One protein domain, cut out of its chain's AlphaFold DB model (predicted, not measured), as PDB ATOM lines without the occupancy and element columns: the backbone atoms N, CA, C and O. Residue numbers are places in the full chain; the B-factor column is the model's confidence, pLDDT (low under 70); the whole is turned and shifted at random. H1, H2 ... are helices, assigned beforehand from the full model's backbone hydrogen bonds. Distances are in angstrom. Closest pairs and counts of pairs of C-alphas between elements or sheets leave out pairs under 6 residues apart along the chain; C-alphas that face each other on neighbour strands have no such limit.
ATOM      1  N   SER A   2     -39.628 -24.484 -59.622       36.44
ATOM      2  CA  SER A   2     -39.927 -24.491 -58.187       36.44
ATOM      3  C   SER A   2     -38.965 -23.539 -57.463       36.44
ATOM      4  O   SER A   2     -37.787 -23.499 -57.836       36.44
ATOM      5  N   PRO A   3     -39.429 -22.753 -56.476       42.78
ATOM      6  CA  PRO A   3     -38.558 -21.859 -55.724       42.78
ATOM      7  C   PRO A   3     -37.450 -22.681 -55.059       42.78
ATOM      8  O   PRO A   3     -37.715 -23.727 -54.465       42.78
ATOM      9  N   ARG A   4     -36.194 -22.235 -55.193       41.78
ATOM     10  CA  ARG A   4     -35.065 -22.812 -54.454       41.78
ATOM     11  C   ARG A   4     -35.357 -22.617 -52.970       41.78
ATOM     12  O   ARG A   4     -35.232 -21.503 -52.473       41.78
ATOM     13  N   VAL A   5     -35.762 -23.683 -52.284       43.62
ATOM     14  CA  VAL A   5     -35.792 -23.723 -50.822       43.62
ATOM     15  C   VAL A   5     -34.364 -23.425 -50.372       43.62
ATOM     16  O   VAL A   5     -33.448 -24.193 -50.670       43.62
ATOM     17  N   THR A   6     -34.146 -22.265 -49.756       45.84
ATOM     18  CA  THR A   6     -32.871 -21.955 -49.108       45.84
ATOM     19  C   THR A   6     -32.597 -23.068 -48.101       45.84
ATOM     20  O   THR A   6     -33.497 -23.376 -47.319       45.84
ATOM     21  N   PRO A   7     -31.411 -23.705 -48.123       56.09
ATOM     22  CA  PRO A   7     -31.075 -24.716 -47.132       56.09
ATOM     23  C   PRO A   7     -31.322 -24.136 -45.743       56.09
ATOM     24  O   PRO A   7     -30.847 -23.040 -45.439       56.09
ATOM     25  N   GLU A   8     -32.106 -24.837 -44.931       73.56
ATOM     26  CA  GLU A   8     -32.382 -24.437 -43.556       73.56
ATOM     27  C   GLU A   8     -31.052 -24.230 -42.817       73.56
ATOM     28  O   GLU A   8     -30.134 -25.047 -42.932       73.56
ATOM     29  N   ASN A   9     -30.901 -23.105 -42.115       82.75
ATOM     30  CA  ASN A   9     -29.660 -22.797 -41.415       82.75
ATOM     31  C   ASN A   9     -29.459 -23.778 -40.248       82.75
ATOM     32  O   ASN A   9     -30.084 -23.628 -39.203       82.75
ATOM     33  N   ARG A  10     -28.549 -24.748 -40.404       90.06
ATOM     34  CA  ARG A  10     -28.245 -25.762 -39.374       90.06
ATOM     35  C   ARG A  10     -27.154 -25.341 -38.383       90.06
ATOM     36  O   ARG A  10     -26.754 -26.141 -37.540       90.06
ATOM     37  N   ILE A  11     -26.636 -24.112 -38.471       91.00
ATOM     38  CA  ILE A  11     -25.564 -23.630 -37.585       91.00
ATOM     39  C   ILE A  11     -25.988 -23.639 -36.105       91.00
ATOM     40  O   ILE A  11     -25.199 -24.145 -35.303       91.00
ATOM     41  N   PRO A  12     -27.195 -23.170 -35.716       91.31
ATOM     42  CA  PRO A  12     -27.629 -23.228 -34.319       91.31
ATOM     43  C   PRO A  12     -27.660 -24.657 -33.760       91.31
ATOM     44  O   PRO A  12     -27.167 -24.892 -32.655       91.31
ATOM     45  N   ASP A  13     -28.150 -25.628 -34.540       92.19
ATOM     46  CA  ASP A  13     -28.179 -27.045 -34.149       92.19
ATOM     47  C   ASP A  13     -26.768 -27.587 -33.915       92.19
ATOM     48  O   ASP A  13     -26.486 -28.199 -32.883       92.19
ATOM     49  N   ILE A  14     -25.864 -27.317 -34.863       95.25
ATOM     50  CA  ILE A  14     -24.464 -27.744 -34.802       95.25
ATOM     51  C   ILE A  14     -23.763 -27.132 -33.591       95.25
ATOM     52  O   ILE A  14     -23.050 -27.836 -32.877       95.25
ATOM     53  N   VAL A  15     -23.959 -25.839 -33.338       94.75
ATOM     54  CA  VAL A  15     -23.355 -25.131 -32.204       94.75
ATOM     55  C   VAL A  15     -23.861 -25.698 -30.882       94.75
ATOM     56  O   VAL A  15     -23.055 -26.013 -30.007       94.75
ATOM     57  N   ASN A  16     -25.173 -25.881 -30.741       93.44
ATOM     58  CA  ASN A  16     -25.767 -26.431 -29.525       93.44
ATOM     59  C   ASN A  16     -25.289 -27.864 -29.257       93.44
ATOM     60  O   ASN A  16     -24.926 -28.195 -28.126       93.44
ATOM     61  N   ALA A  17     -25.228 -28.699 -30.295       96.00
ATOM     62  CA  ALA A  17     -24.658 -30.037 -30.213       96.00
ATOM     63  C   ALA A  17     -23.180 -30.004 -29.807       96.00
ATOM     64  O   ALA A  17     -22.769 -30.699 -28.878       96.00
ATOM     65  N   ALA A  18     -22.385 -29.146 -30.445       97.06
ATOM     66  CA  ALA A  18     -20.966 -29.003 -30.151       97.06
ATOM     67  C   ALA A  18     -20.723 -28.570 -28.702       97.06
ATOM     68  O   ALA A  18     -19.876 -29.158 -28.034       97.06
ATOM     69  N   ILE A  19     -21.497 -27.609 -28.184       95.25
ATOM     70  CA  ILE A  19     -21.432 -27.193 -26.775       95.25
ATOM     71  C   ILE A  19     -21.673 -28.390 -25.852       95.25
ATOM     72  O   ILE A  19     -20.898 -28.590 -24.916       95.25
ATOM     73  N   ARG A  20     -22.701 -29.211 -26.112       94.31
ATOM     74  CA  ARG A  20     -23.007 -30.393 -25.288       94.31
ATOM     75  C   ARG A  20     -21.883 -31.428 -25.327       94.31
ATOM     76  O   ARG A  20     -21.445 -31.887 -24.272       94.31
ATOM     77  N   VAL A  21     -21.374 -31.755 -26.515       96.94
ATOM     78  CA  VAL A  21     -20.317 -32.767 -26.674       96.94
ATOM     79  C   VAL A  21     -18.990 -32.282 -26.076       96.94
ATOM     80  O   VAL A  21     -18.385 -33.001 -25.276       96.94
ATOM     81  N   PHE A  22     -18.569 -31.046 -26.368       96.56
ATOM     82  CA  PHE A  22     -17.350 -30.476 -25.792       96.56
ATOM     83  C   PHE A  22     -17.457 -30.301 -24.273       96.56
ATOM     84  O   PHE A  22     -16.488 -30.590 -23.579       96.56
ATOM     85  N   ARG A  23     -18.615 -29.909 -23.723       93.31
ATOM     86  CA  ARG A  23     -18.835 -29.860 -22.263       93.31
ATOM     87  C   ARG A  23     -18.686 -31.236 -21.614       93.31
ATOM     88  O   ARG A  23     -18.173 -31.339 -20.503       93.31
ATOM     89  N   ALA A  24     -19.131 -32.296 -22.283       92.44
ATOM     90  CA  ALA A  24     -19.053 -33.648 -21.740       92.44
ATOM     91  C   ALA A  24     -17.631 -34.225 -21.796       92.44
ATOM     92  O   ALA A  24     -17.212 -34.930 -20.873       92.44
ATOM     93  N   ARG A  25     -16.871 -33.921 -22.856       93.19
ATOM     94  CA  ARG A  25     -15.635 -34.651 -23.194       93.19
ATOM     95  C   ARG A  25     -14.369 -33.806 -23.255       93.19
ATOM     96  O   ARG A  25     -13.292 -34.368 -23.136       93.19
ATOM     97  N   GLY A  26     -14.492 -32.496 -23.407       94.81
ATOM     98  CA  GLY A  26     -13.370 -31.607 -23.696       94.81
ATOM     99  C   GLY A  26     -13.005 -31.600 -25.181       94.81
ATOM    100  O   GLY A  26     -13.538 -32.369 -25.992       94.81
ATOM    101  N   TYR A  27     -12.128 -30.680 -25.572       96.88
ATOM    102  CA  TYR A  27     -11.767 -30.435 -26.964       96.88
ATOM    103  C   TYR A  27     -11.075 -31.635 -27.621       96.88
ATOM    104  O   TYR A  27     -11.508 -32.085 -28.692       96.88
ATOM    105  N   ARG A  28      -9.996 -32.172 -27.028       96.12
ATOM    106  CA  ARG A  28      -9.174 -33.175 -27.737       96.12
ATOM    107  C   ARG A  28      -9.894 -34.515 -27.863       96.12
ATOM    108  O   ARG A  28      -9.798 -35.128 -28.924       96.12
ATOM    109  N   LEU A  29     -10.688 -34.896 -26.862       96.69
ATOM    110  CA  LEU A  29     -11.428 -36.164 -26.829       96.69
ATOM    111  C   LEU A  29     -12.727 -36.163 -27.655       96.69
ATOM    112  O   LEU A  29     -13.282 -37.226 -27.916       96.69
ATOM    113  N   THR A  30     -13.216 -34.997 -28.078       97.25
ATOM    114  CA  THR A  30     -14.411 -34.891 -28.930       97.25
ATOM    115  C   THR A  30     -14.098 -35.242 -30.386       97.25
ATOM    116  O   THR A  30     -13.089 -34.784 -30.937       97.25
ATOM    117  N   GLN A  31     -14.983 -35.991 -31.048       97.38
ATOM    118  CA  GLN A  31     -14.911 -36.248 -32.491       97.38
ATOM    119  C   GLN A  31     -16.006 -35.499 -33.263       97.38
ATOM    120  O   GLN A  31     -17.111 -35.287 -32.772       97.38
ATOM    121  N   MET A  32     -15.714 -35.123 -34.514       97.44
ATOM    122  CA  MET A  32     -16.684 -34.425 -35.377       97.44
ATOM    123  C   MET A  32     -17.933 -35.269 -35.665       97.44
ATOM    124  O   MET A  32     -19.025 -34.727 -35.792       97.44
ATOM    125  N   ASP A  33     -17.794 -36.593 -35.720       97.81
ATOM    126  CA  ASP A  33     -18.905 -37.504 -36.024       97.81
ATOM    127  C   ASP A  33     -19.919 -37.554 -34.877       97.81
ATOM    128  O   ASP A  33     -21.122 -37.663 -35.105       97.81
ATOM    129  N   GLU A  34     -19.441 -37.390 -33.643       98.12
ATOM    130  CA  GLU A  34     -20.279 -37.306 -32.447       98.12
ATOM    131  C   GLU A  34     -21.106 -36.025 -32.454       98.12
ATOM    132  O   GLU A  34     -22.299 -36.067 -32.168       98.12
ATOM    133  N   ILE A  35     -20.499 -34.905 -32.859       98.12
ATOM    134  CA  ILE A  35     -21.195 -33.623 -33.012       98.12
ATOM    135  C   ILE A  35     -22.246 -33.710 -34.123       98.12
ATOM    136  O   ILE A  35     -23.370 -33.258 -33.929       98.12
ATOM    137  N   ALA A  36     -21.911 -34.302 -35.274       97.69
ATOM    138  CA  ALA A  36     -22.859 -34.459 -36.378       97.69
ATOM    139  C   ALA A  36     -24.078 -35.301 -35.961       97.69
ATOM    140  O   ALA A  36     -25.218 -34.910 -36.221       97.69
ATOM    141  N   LYS A  37     -23.834 -36.417 -35.257       98.00
ATOM    142  CA  LYS A  37     -24.885 -37.281 -34.708       98.00
ATOM    143  C   LYS A  37     -25.757 -36.536 -33.696       98.00
ATOM    144  O   LYS A  37     -26.977 -36.599 -33.800       98.00
ATOM    145  N   GLU A  38     -25.142 -35.815 -32.762       97.38
ATOM    146  CA  GLU A  38     -25.836 -35.024 -31.738       97.38
ATOM    147  C   GLU A  38     -26.671 -33.877 -32.340       97.38
ATOM    148  O   GLU A  38     -27.731 -33.539 -31.821       97.38
ATOM    149  N   ALA A  39     -26.220 -33.290 -33.452       95.94
ATOM    150  CA  ALA A  39     -26.930 -32.230 -34.169       95.94
ATOM    151  C   ALA A  39     -28.019 -32.745 -35.130       95.94
ATOM    152  O   ALA A  39     -28.742 -31.940 -35.721       95.94
ATOM    153  N   GLY A  40     -28.117 -34.061 -35.355       96.44
ATOM    154  CA  GLY A  40     -29.025 -34.622 -36.359       96.44
ATOM    155  C   GLY A  40     -28.712 -34.138 -37.783       96.44
ATOM    156  O   GLY A  40     -29.626 -33.856 -38.562       96.44
ATOM    157  N   VAL A  41     -27.425 -33.990 -38.117       95.50
ATOM    158  CA  VAL A  41     -26.948 -33.597 -39.455       95.50
ATOM    159  C   VAL A  41     -25.984 -34.634 -40.018       95.50
ATOM    160  O   VAL A  41     -25.339 -35.385 -39.288       95.50
ATOM    161  N   SER A  42     -25.834 -34.661 -41.343       95.50
ATOM    162  CA  SER A  42     -24.790 -35.480 -41.959       95.50
ATOM    163  C   SER A  42     -23.397 -34.918 -41.646       95.50
ATOM    164  O   SER A  42     -23.218 -33.706 -41.488       95.50
ATOM    165  N   LYS A  43     -22.376 -35.782 -41.641       94.88
ATOM    166  CA  LYS A  43     -20.971 -35.359 -41.538       94.88
ATOM    167  C   LYS A  43     -20.622 -34.338 -42.629       94.88
ATOM    168  O   LYS A  43     -20.003 -33.322 -42.335       94.88
ATOM    169  N   ALA A  44     -21.089 -34.551 -43.862       93.00
ATOM    170  CA  ALA A  44     -20.894 -33.613 -44.969       93.00
ATOM    171  C   ALA A  44     -21.512 -32.231 -44.684       93.00
ATOM    172  O   ALA A  44     -20.868 -31.216 -44.932       93.00
ATOM    173  N   THR A  45     -22.712 -32.182 -44.097       92.62
ATOM    174  CA  THR A  45     -23.369 -30.935 -43.669       92.62
ATOM    175  C   THR A  45     -22.563 -30.229 -42.581       92.62
ATOM    176  O   THR A  45     -22.356 -29.023 -42.661       92.62
ATOM    177  N   LEU A  46     -22.047 -30.960 -41.588       94.56
ATOM    178  CA  LEU A  46     -21.188 -30.370 -40.562       94.56
ATOM    179  C   LEU A  46     -19.913 -29.764 -41.170       94.56
ATOM    180  O   LEU A  46     -19.603 -28.605 -40.902       94.56
ATOM    181  N   TYR A  47     -19.208 -30.508 -42.029       92.50
ATOM    182  CA  TYR A  47     -17.989 -30.028 -42.696       92.50
ATOM    183  C   TYR A  47     -18.245 -28.933 -43.738       92.50
ATOM    184  O   TYR A  47     -17.333 -28.166 -44.061       92.50
ATOM    185  N   TYR A  48     -19.471 -28.818 -44.252       89.56
ATOM    186  CA  TYR A  48     -19.872 -27.690 -45.084       89.56
ATOM    187  C   TYR A  48     -19.728 -26.377 -44.300       89.56
ATOM    188  O   TYR A  48     -19.017 -25.485 -44.773       89.56
ATOM    189  N   TYR A  49     -20.279 -26.310 -43.082       89.88
ATOM    190  CA  TYR A  49     -20.210 -25.129 -42.208       89.88
ATOM    191  C   TYR A  49     -18.869 -24.984 -41.476       89.88
ATOM    192  O   TYR A  49     -18.279 -23.906 -41.458       89.88
ATOM    193  N   PHE A  50     -18.352 -26.068 -40.897       92.62
ATOM    194  CA  PHE A  50     -17.145 -26.054 -40.073       92.62
ATOM    195  C   PHE A  50     -16.105 -27.028 -40.615       92.62
ATOM    196  O   PHE A  50     -16.165 -28.232 -40.387       92.62
ATOM    197  N   LYS A  51     -15.101 -26.482 -41.306       91.12
ATOM    198  CA  LYS A  51     -14.042 -27.256 -41.978       91.12
ATOM    199  C   LYS A  51     -13.236 -28.183 -41.061       91.12
ATOM    200  O   LYS A  51     -12.622 -29.128 -41.546       91.12
ATOM    201  N   SER A  52     -13.210 -27.928 -39.755       93.44
ATOM    202  CA  SER A  52     -12.463 -28.728 -38.785       93.44
ATOM    203  C   SER A  52     -13.025 -28.572 -37.370       93.44
ATOM    204  O   SER A  52     -13.720 -27.601 -37.062       93.44
ATOM    205  N   LYS A  53     -12.659 -29.501 -36.474       95.50
ATOM    206  CA  LYS A  53     -12.993 -29.422 -35.042       95.50
ATOM    207  C   LYS A  53     -12.474 -28.136 -34.403       95.50
ATOM    208  O   LYS A  53     -13.156 -27.542 -33.574       95.50
ATOM    209  N   ILE A  54     -11.274 -27.703 -34.793       95.06
ATOM    210  CA  ILE A  54     -10.701 -26.457 -34.289       95.06
ATOM    211  C   ILE A  54     -11.452 -25.227 -34.786       95.06
ATOM    212  O   ILE A  54     -11.653 -24.309 -34.000       95.06
ATOM    213  N   HIS A  55     -11.920 -25.216 -36.037       93.75
ATOM    214  CA  HIS A  55     -12.727 -24.110 -36.543       93.75
ATOM    215  C   HIS A  55     -14.028 -23.965 -35.745       93.75
ATOM    216  O   HIS A  55     -14.352 -22.871 -35.287       93.75
ATOM    217  N   LEU A  56     -14.720 -25.075 -35.488       94.81
ATOM    218  CA  LEU A  56     -15.917 -25.077 -34.652       94.81
ATOM    219  C   LEU A  56     -15.624 -24.628 -33.213       94.81
ATOM    220  O   LEU A  56     -16.329 -23.782 -32.674       94.81
ATOM    221  N   PHE A  57     -14.558 -25.137 -32.595       95.88
ATOM    222  CA  PHE A  57     -14.200 -24.753 -31.228       95.88
ATOM    223  C   PHE A  57     -13.787 -23.276 -31.120       95.88
ATOM    224  O   PHE A  57     -14.207 -22.582 -30.198       95.88
ATOM    225  N   TYR A  58     -13.037 -22.765 -32.099       94.06
ATOM    226  CA  TYR A  58     -12.711 -21.343 -32.219       94.06
ATOM    227  C   TYR A  58     -13.982 -20.496 -32.293       94.06
ATOM    228  O   TYR A  58     -14.128 -19.536 -31.535       94.06
ATOM    229  N   TYR A  59     -14.923 -20.888 -33.156       92.94
ATOM    230  CA  TYR A  59     -16.196 -20.198 -33.315       92.94
ATOM    231  C   TYR A  59     -16.976 -20.124 -31.992       92.94
ATOM    232  O   TYR A  59     -17.467 -19.053 -31.636       92.94
ATOM    233  N   LEU A  60     -17.031 -21.222 -31.229       93.69
ATOM    234  CA  LEU A  60     -17.681 -21.263 -29.913       93.69
ATOM    235  C   LEU A  60     -17.013 -20.341 -28.889       93.69
ATOM    236  O   LEU A  60     -17.696 -19.663 -28.127       93.69
ATOM    237  N   LEU A  61     -15.680 -20.290 -28.855       92.69
ATOM    238  CA  LEU A  61     -14.958 -19.421 -27.920       92.69
ATOM    239  C   LEU A  61     -15.048 -17.938 -28.305       92.69
ATOM    240  O   LEU A  61     -14.945 -17.064 -27.438       92.69
ATOM    241  N   GLU A  62     -15.261 -17.641 -29.585       90.25
ATOM    242  CA  GLU A  62     -15.486 -16.284 -30.075       90.25
ATOM    243  C   GLU A  62     -16.924 -15.805 -29.818       90.25
ATOM    244  O   GLU A  62     -17.106 -14.684 -29.331       90.25
ATOM    245  N   ASN A  63     -17.923 -16.652 -30.081       87.62
ATOM    246  CA  ASN A  63     -19.331 -16.242 -30.144       87.62
ATOM    247  C   ASN A  63     -20.185 -16.725 -28.960       87.62
ATOM    248  O   ASN A  63     -21.144 -16.058 -28.604       87.62
ATOM    249  N   GLY A  64     -19.819 -17.820 -28.291       84.94
ATOM    250  CA  GLY A  64     -20.625 -18.404 -27.214       84.94
ATOM    251  C   GLY A  64     -21.797 -19.246 -27.718       84.94
ATOM    252  O   GLY A  64     -21.704 -19.891 -28.764       84.94
ATOM    253  N   ALA A  65     -22.873 -19.293 -26.929       77.94
ATOM    254  CA  ALA A  65     -24.117 -19.941 -27.335       77.94
ATOM    255  C   ALA A  65     -24.862 -19.101 -28.388       77.94
ATOM    256  O   ALA A  65     -24.664 -17.888 -28.437       77.94
ATOM    257  N   PRO A  66     -25.735 -19.723 -29.200       75.25
ATOM    258  CA  PRO A  66     -26.671 -18.990 -30.040       75.25
ATOM    259  C   PRO A  66     -27.535 -18.082 -29.160       75.25
ATOM    260  O   PRO A  66     -28.119 -18.553 -28.183       75.25
ATOM    261  N   GLU A  67     -27.610 -16.799 -29.499       73.69
ATOM    262  CA  GLU A  67     -28.615 -15.887 -28.952       73.69
ATOM    263  C   GLU A  67     -29.806 -15.831 -29.917       73.69
ATOM    264  O   GLU A  67     -29.625 -15.893 -31.139       73.69
ATOM    265  N   ASP A  68     -31.025 -15.729 -29.382       64.69
ATOM    266  CA  ASP A  68     -32.245 -15.718 -30.190       64.69
ATOM    267  C   ASP A  68     -32.220 -14.569 -31.211       64.69
ATOM    268  O   ASP A  68     -32.072 -13.397 -30.865       64.69
ATOM    269  N   GLY A  69     -32.356 -14.910 -32.496       59.50
ATOM    270  CA  GLY A  69     -32.379 -13.942 -33.598       59.50
ATOM    271  C   GLY A  69     -31.014 -13.393 -34.032       59.50
ATOM    272  O   GLY A  69     -30.960 -12.636 -35.004       59.50
ATOM    273  N   ALA A  70     -29.908 -13.777 -33.384       64.50
ATOM    274  CA  ALA A  70     -28.576 -13.349 -33.802       64.50
ATOM    275  C   ALA A  70     -28.115 -14.118 -35.060       64.50
ATOM    276  O   ALA A  70     -28.179 -15.352 -35.096       64.50
ATOM    277  N   PRO A  71     -27.614 -13.432 -36.105       65.06
ATOM    278  CA  PRO A  71     -27.100 -14.106 -37.287       65.06
ATOM    279  C   PRO A  71     -25.843 -14.904 -36.928       65.06
ATOM    280  O   PRO A  71     -24.819 -14.351 -36.532       65.06
ATOM    281  N   MET A  72     -25.911 -16.221 -37.104       72.81
ATOM    282  CA  MET A  72     -24.761 -17.106 -36.949       72.81
ATOM    283  C   MET A  72     -24.166 -17.397 -38.319       72.81
ATOM    284  O   MET A  72     -24.837 -17.977 -39.170       72.81
ATOM    285  N   GLN A  73     -22.913 -17.001 -38.531       76.12
ATOM    286  CA  GLN A  73     -22.164 -17.306 -39.748       76.12
ATOM    287  C   GLN A  73     -20.738 -17.736 -39.375       76.12
ATOM    288  O   GLN A  73     -20.031 -16.968 -38.718       76.12
ATOM    289  N   PRO A  74     -20.301 -18.956 -39.744       74.50
ATOM    290  CA  PRO A  74     -18.906 -19.349 -39.656       74.50
ATOM    291  C   PRO A  74     -18.063 -18.404 -40.505       74.50
ATOM    292  O   PRO A  74     -18.502 -17.945 -41.558       74.50
ATOM    293  N   ARG A  75     -16.829 -18.145 -40.077       67.88
ATOM    294  CA  ARG A  75     -15.895 -17.383 -40.906       67.88
ATOM    295  C   ARG A  75     -15.556 -18.165 -42.173       67.88
ATOM    296  O   ARG A  75     -15.190 -19.340 -42.108       67.88
ATOM    297  N   GLU A  76     -15.636 -17.493 -43.317       61.78
ATOM    298  CA  GLU A  76     -15.366 -18.093 -44.629       61.78
ATOM    299  C   GLU A  76     -13.864 -18.354 -44.870       61.78
ATOM    300  O   GLU A  76     -13.511 -19.305 -45.564       61.78
ATOM    301  N   ASP A  77     -12.967 -17.581 -44.241       59.38
ATOM    302  CA  ASP A  77     -11.504 -17.638 -44.449       59.38
ATOM    303  C   ASP A  77     -10.766 -18.692 -43.595       59.38
ATOM    304  O   ASP A  77      -9.540 -18.820 -43.631       59.38
ATOM    305  N   CYS A  78     -11.502 -19.489 -42.825       59.28
ATOM    306  CA  CYS A  78     -10.950 -20.278 -41.727       59.28
ATOM    307  C   CYS A  78     -10.484 -21.692 -42.106       59.28
ATOM    308  O   CYS A  78     -10.302 -22.547 -41.234       59.28
ATOM    309  N   SER A  79     -10.225 -21.957 -43.391       58.97
ATOM    310  CA  SER A  79      -9.675 -23.240 -43.865       58.97
ATOM    311  C   SER A  79      -8.304 -23.588 -43.257       58.97
ATOM    312  O   SER A  79      -7.851 -24.723 -43.389       58.97
ATOM    313  N   SER A  80      -7.668 -22.642 -42.556       73.06
ATOM    314  CA  SER A  80      -6.319 -22.763 -42.005       73.06
ATOM    315  C   SER A  80      -6.186 -22.523 -40.492       73.06
ATOM    316  O   SER A  80      -5.049 -22.494 -40.025       73.06
ATOM    317  N   ILE A  81      -7.278 -22.390 -39.712       84.44
ATOM    318  CA  ILE A  81      -7.165 -22.162 -38.251       84.44
ATOM    319  C   ILE A  81      -6.351 -23.285 -37.597       84.44
ATOM    320  O   ILE A  81      -6.696 -24.465 -37.705       84.44
ATOM    321  N   ARG A  82      -5.306 -22.903 -36.858       91.06
ATOM    322  CA  ARG A  82      -4.456 -23.791 -36.055       91.06
ATOM    323  C   ARG A  82      -4.662 -23.555 -34.564       91.06
ATOM    324  O   ARG A  82      -5.221 -22.544 -34.144       91.06
TER     325      ARG A  82
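What this domain is: This is residues 2 to 82 of the 234 residues of the protein "TetR/AcrR family transcriptional regulator" of Candidatus Abyssubacteria bacterium SURF_17 (UniProt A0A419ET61). Look first for one longer helix, H1, with three shorter helices, H2, H3 and H4, arching round one side of it in chain order; H2 and H4 both cross it, and H3 joins the arch between them. A thin tail, residues 2 to 8, sticks out from the start of this small helical body and makes much of its length, while residues 64 to 82 swing out in a wide loop on the side of H4, away from H2. The printed part has 81 residues with four named helices, H1 H2 H3 H4, and no named strand; the class is all helix, though under half of the residues, 40 of 81, are in named elements. The whole is compact, with a radius of gyration of the C-alphas of 12.6 A, and its C-alphas span 44 by 26 by 24 A, an elongated outline.

Where its parts are: Find C-alpha 11 at (-25.564, -23.630, -37.585); from there H1, residues 11 to 25, runs 20.7 A to C-alpha 25 at (-15.635, -34.651, -23.194). Then look for H2 at residues 32 to 38, 9.9 A long, and for H3 at residues 43 to 49, 10.3 A long. H4 takes residues 53 to 63 and runs 15.4 A, ending at C-alpha 63 at (-19.331, -16.242, -30.144).

How they stand to each other: Start at H1 and compare it with H2: they touch about perpendicular, at 73 degrees, and their closest C-alphas, those of Ala 17 and Glu 38, are 5.3 A apart. H4 touches H1 at residues 15 to 19 alone, about perpendicular at 75 degrees, with the C-alphas of Val 15 and Leu 60 closest at 7.2 A. H3 is close to H1 but not clearly touching, at a steep tilt of 66 degrees, opposite ways; the closest C-alphas, those of Ile 14 and Leu 46, are 7.1 A apart. H2 and H3 touch about perpendicular, at 80 degrees, with the C-alphas of Ala 36 and Lys 43 closest at 5.6 A. H3 and H4 are near each other. In the backbones of H1, H2, H3 and H4, every O i to N i+4 pair is within hydrogen-bond range.

The domain as a whole: The two C-alphas farthest apart, those of Ser 2 and Arg 28, are 44.1 A apart, and residues 2 to 8 stand free. The printed part has no cut. The links H2 to H3 and H3 to H4 are tight, and the link H1 to H2 is short. In the B-factor column you will find a mean pLDDT of 84.8 for the printed part; the model's confidence is under 70 at residues 2 to 7, 68 to 71 and 75 to 79.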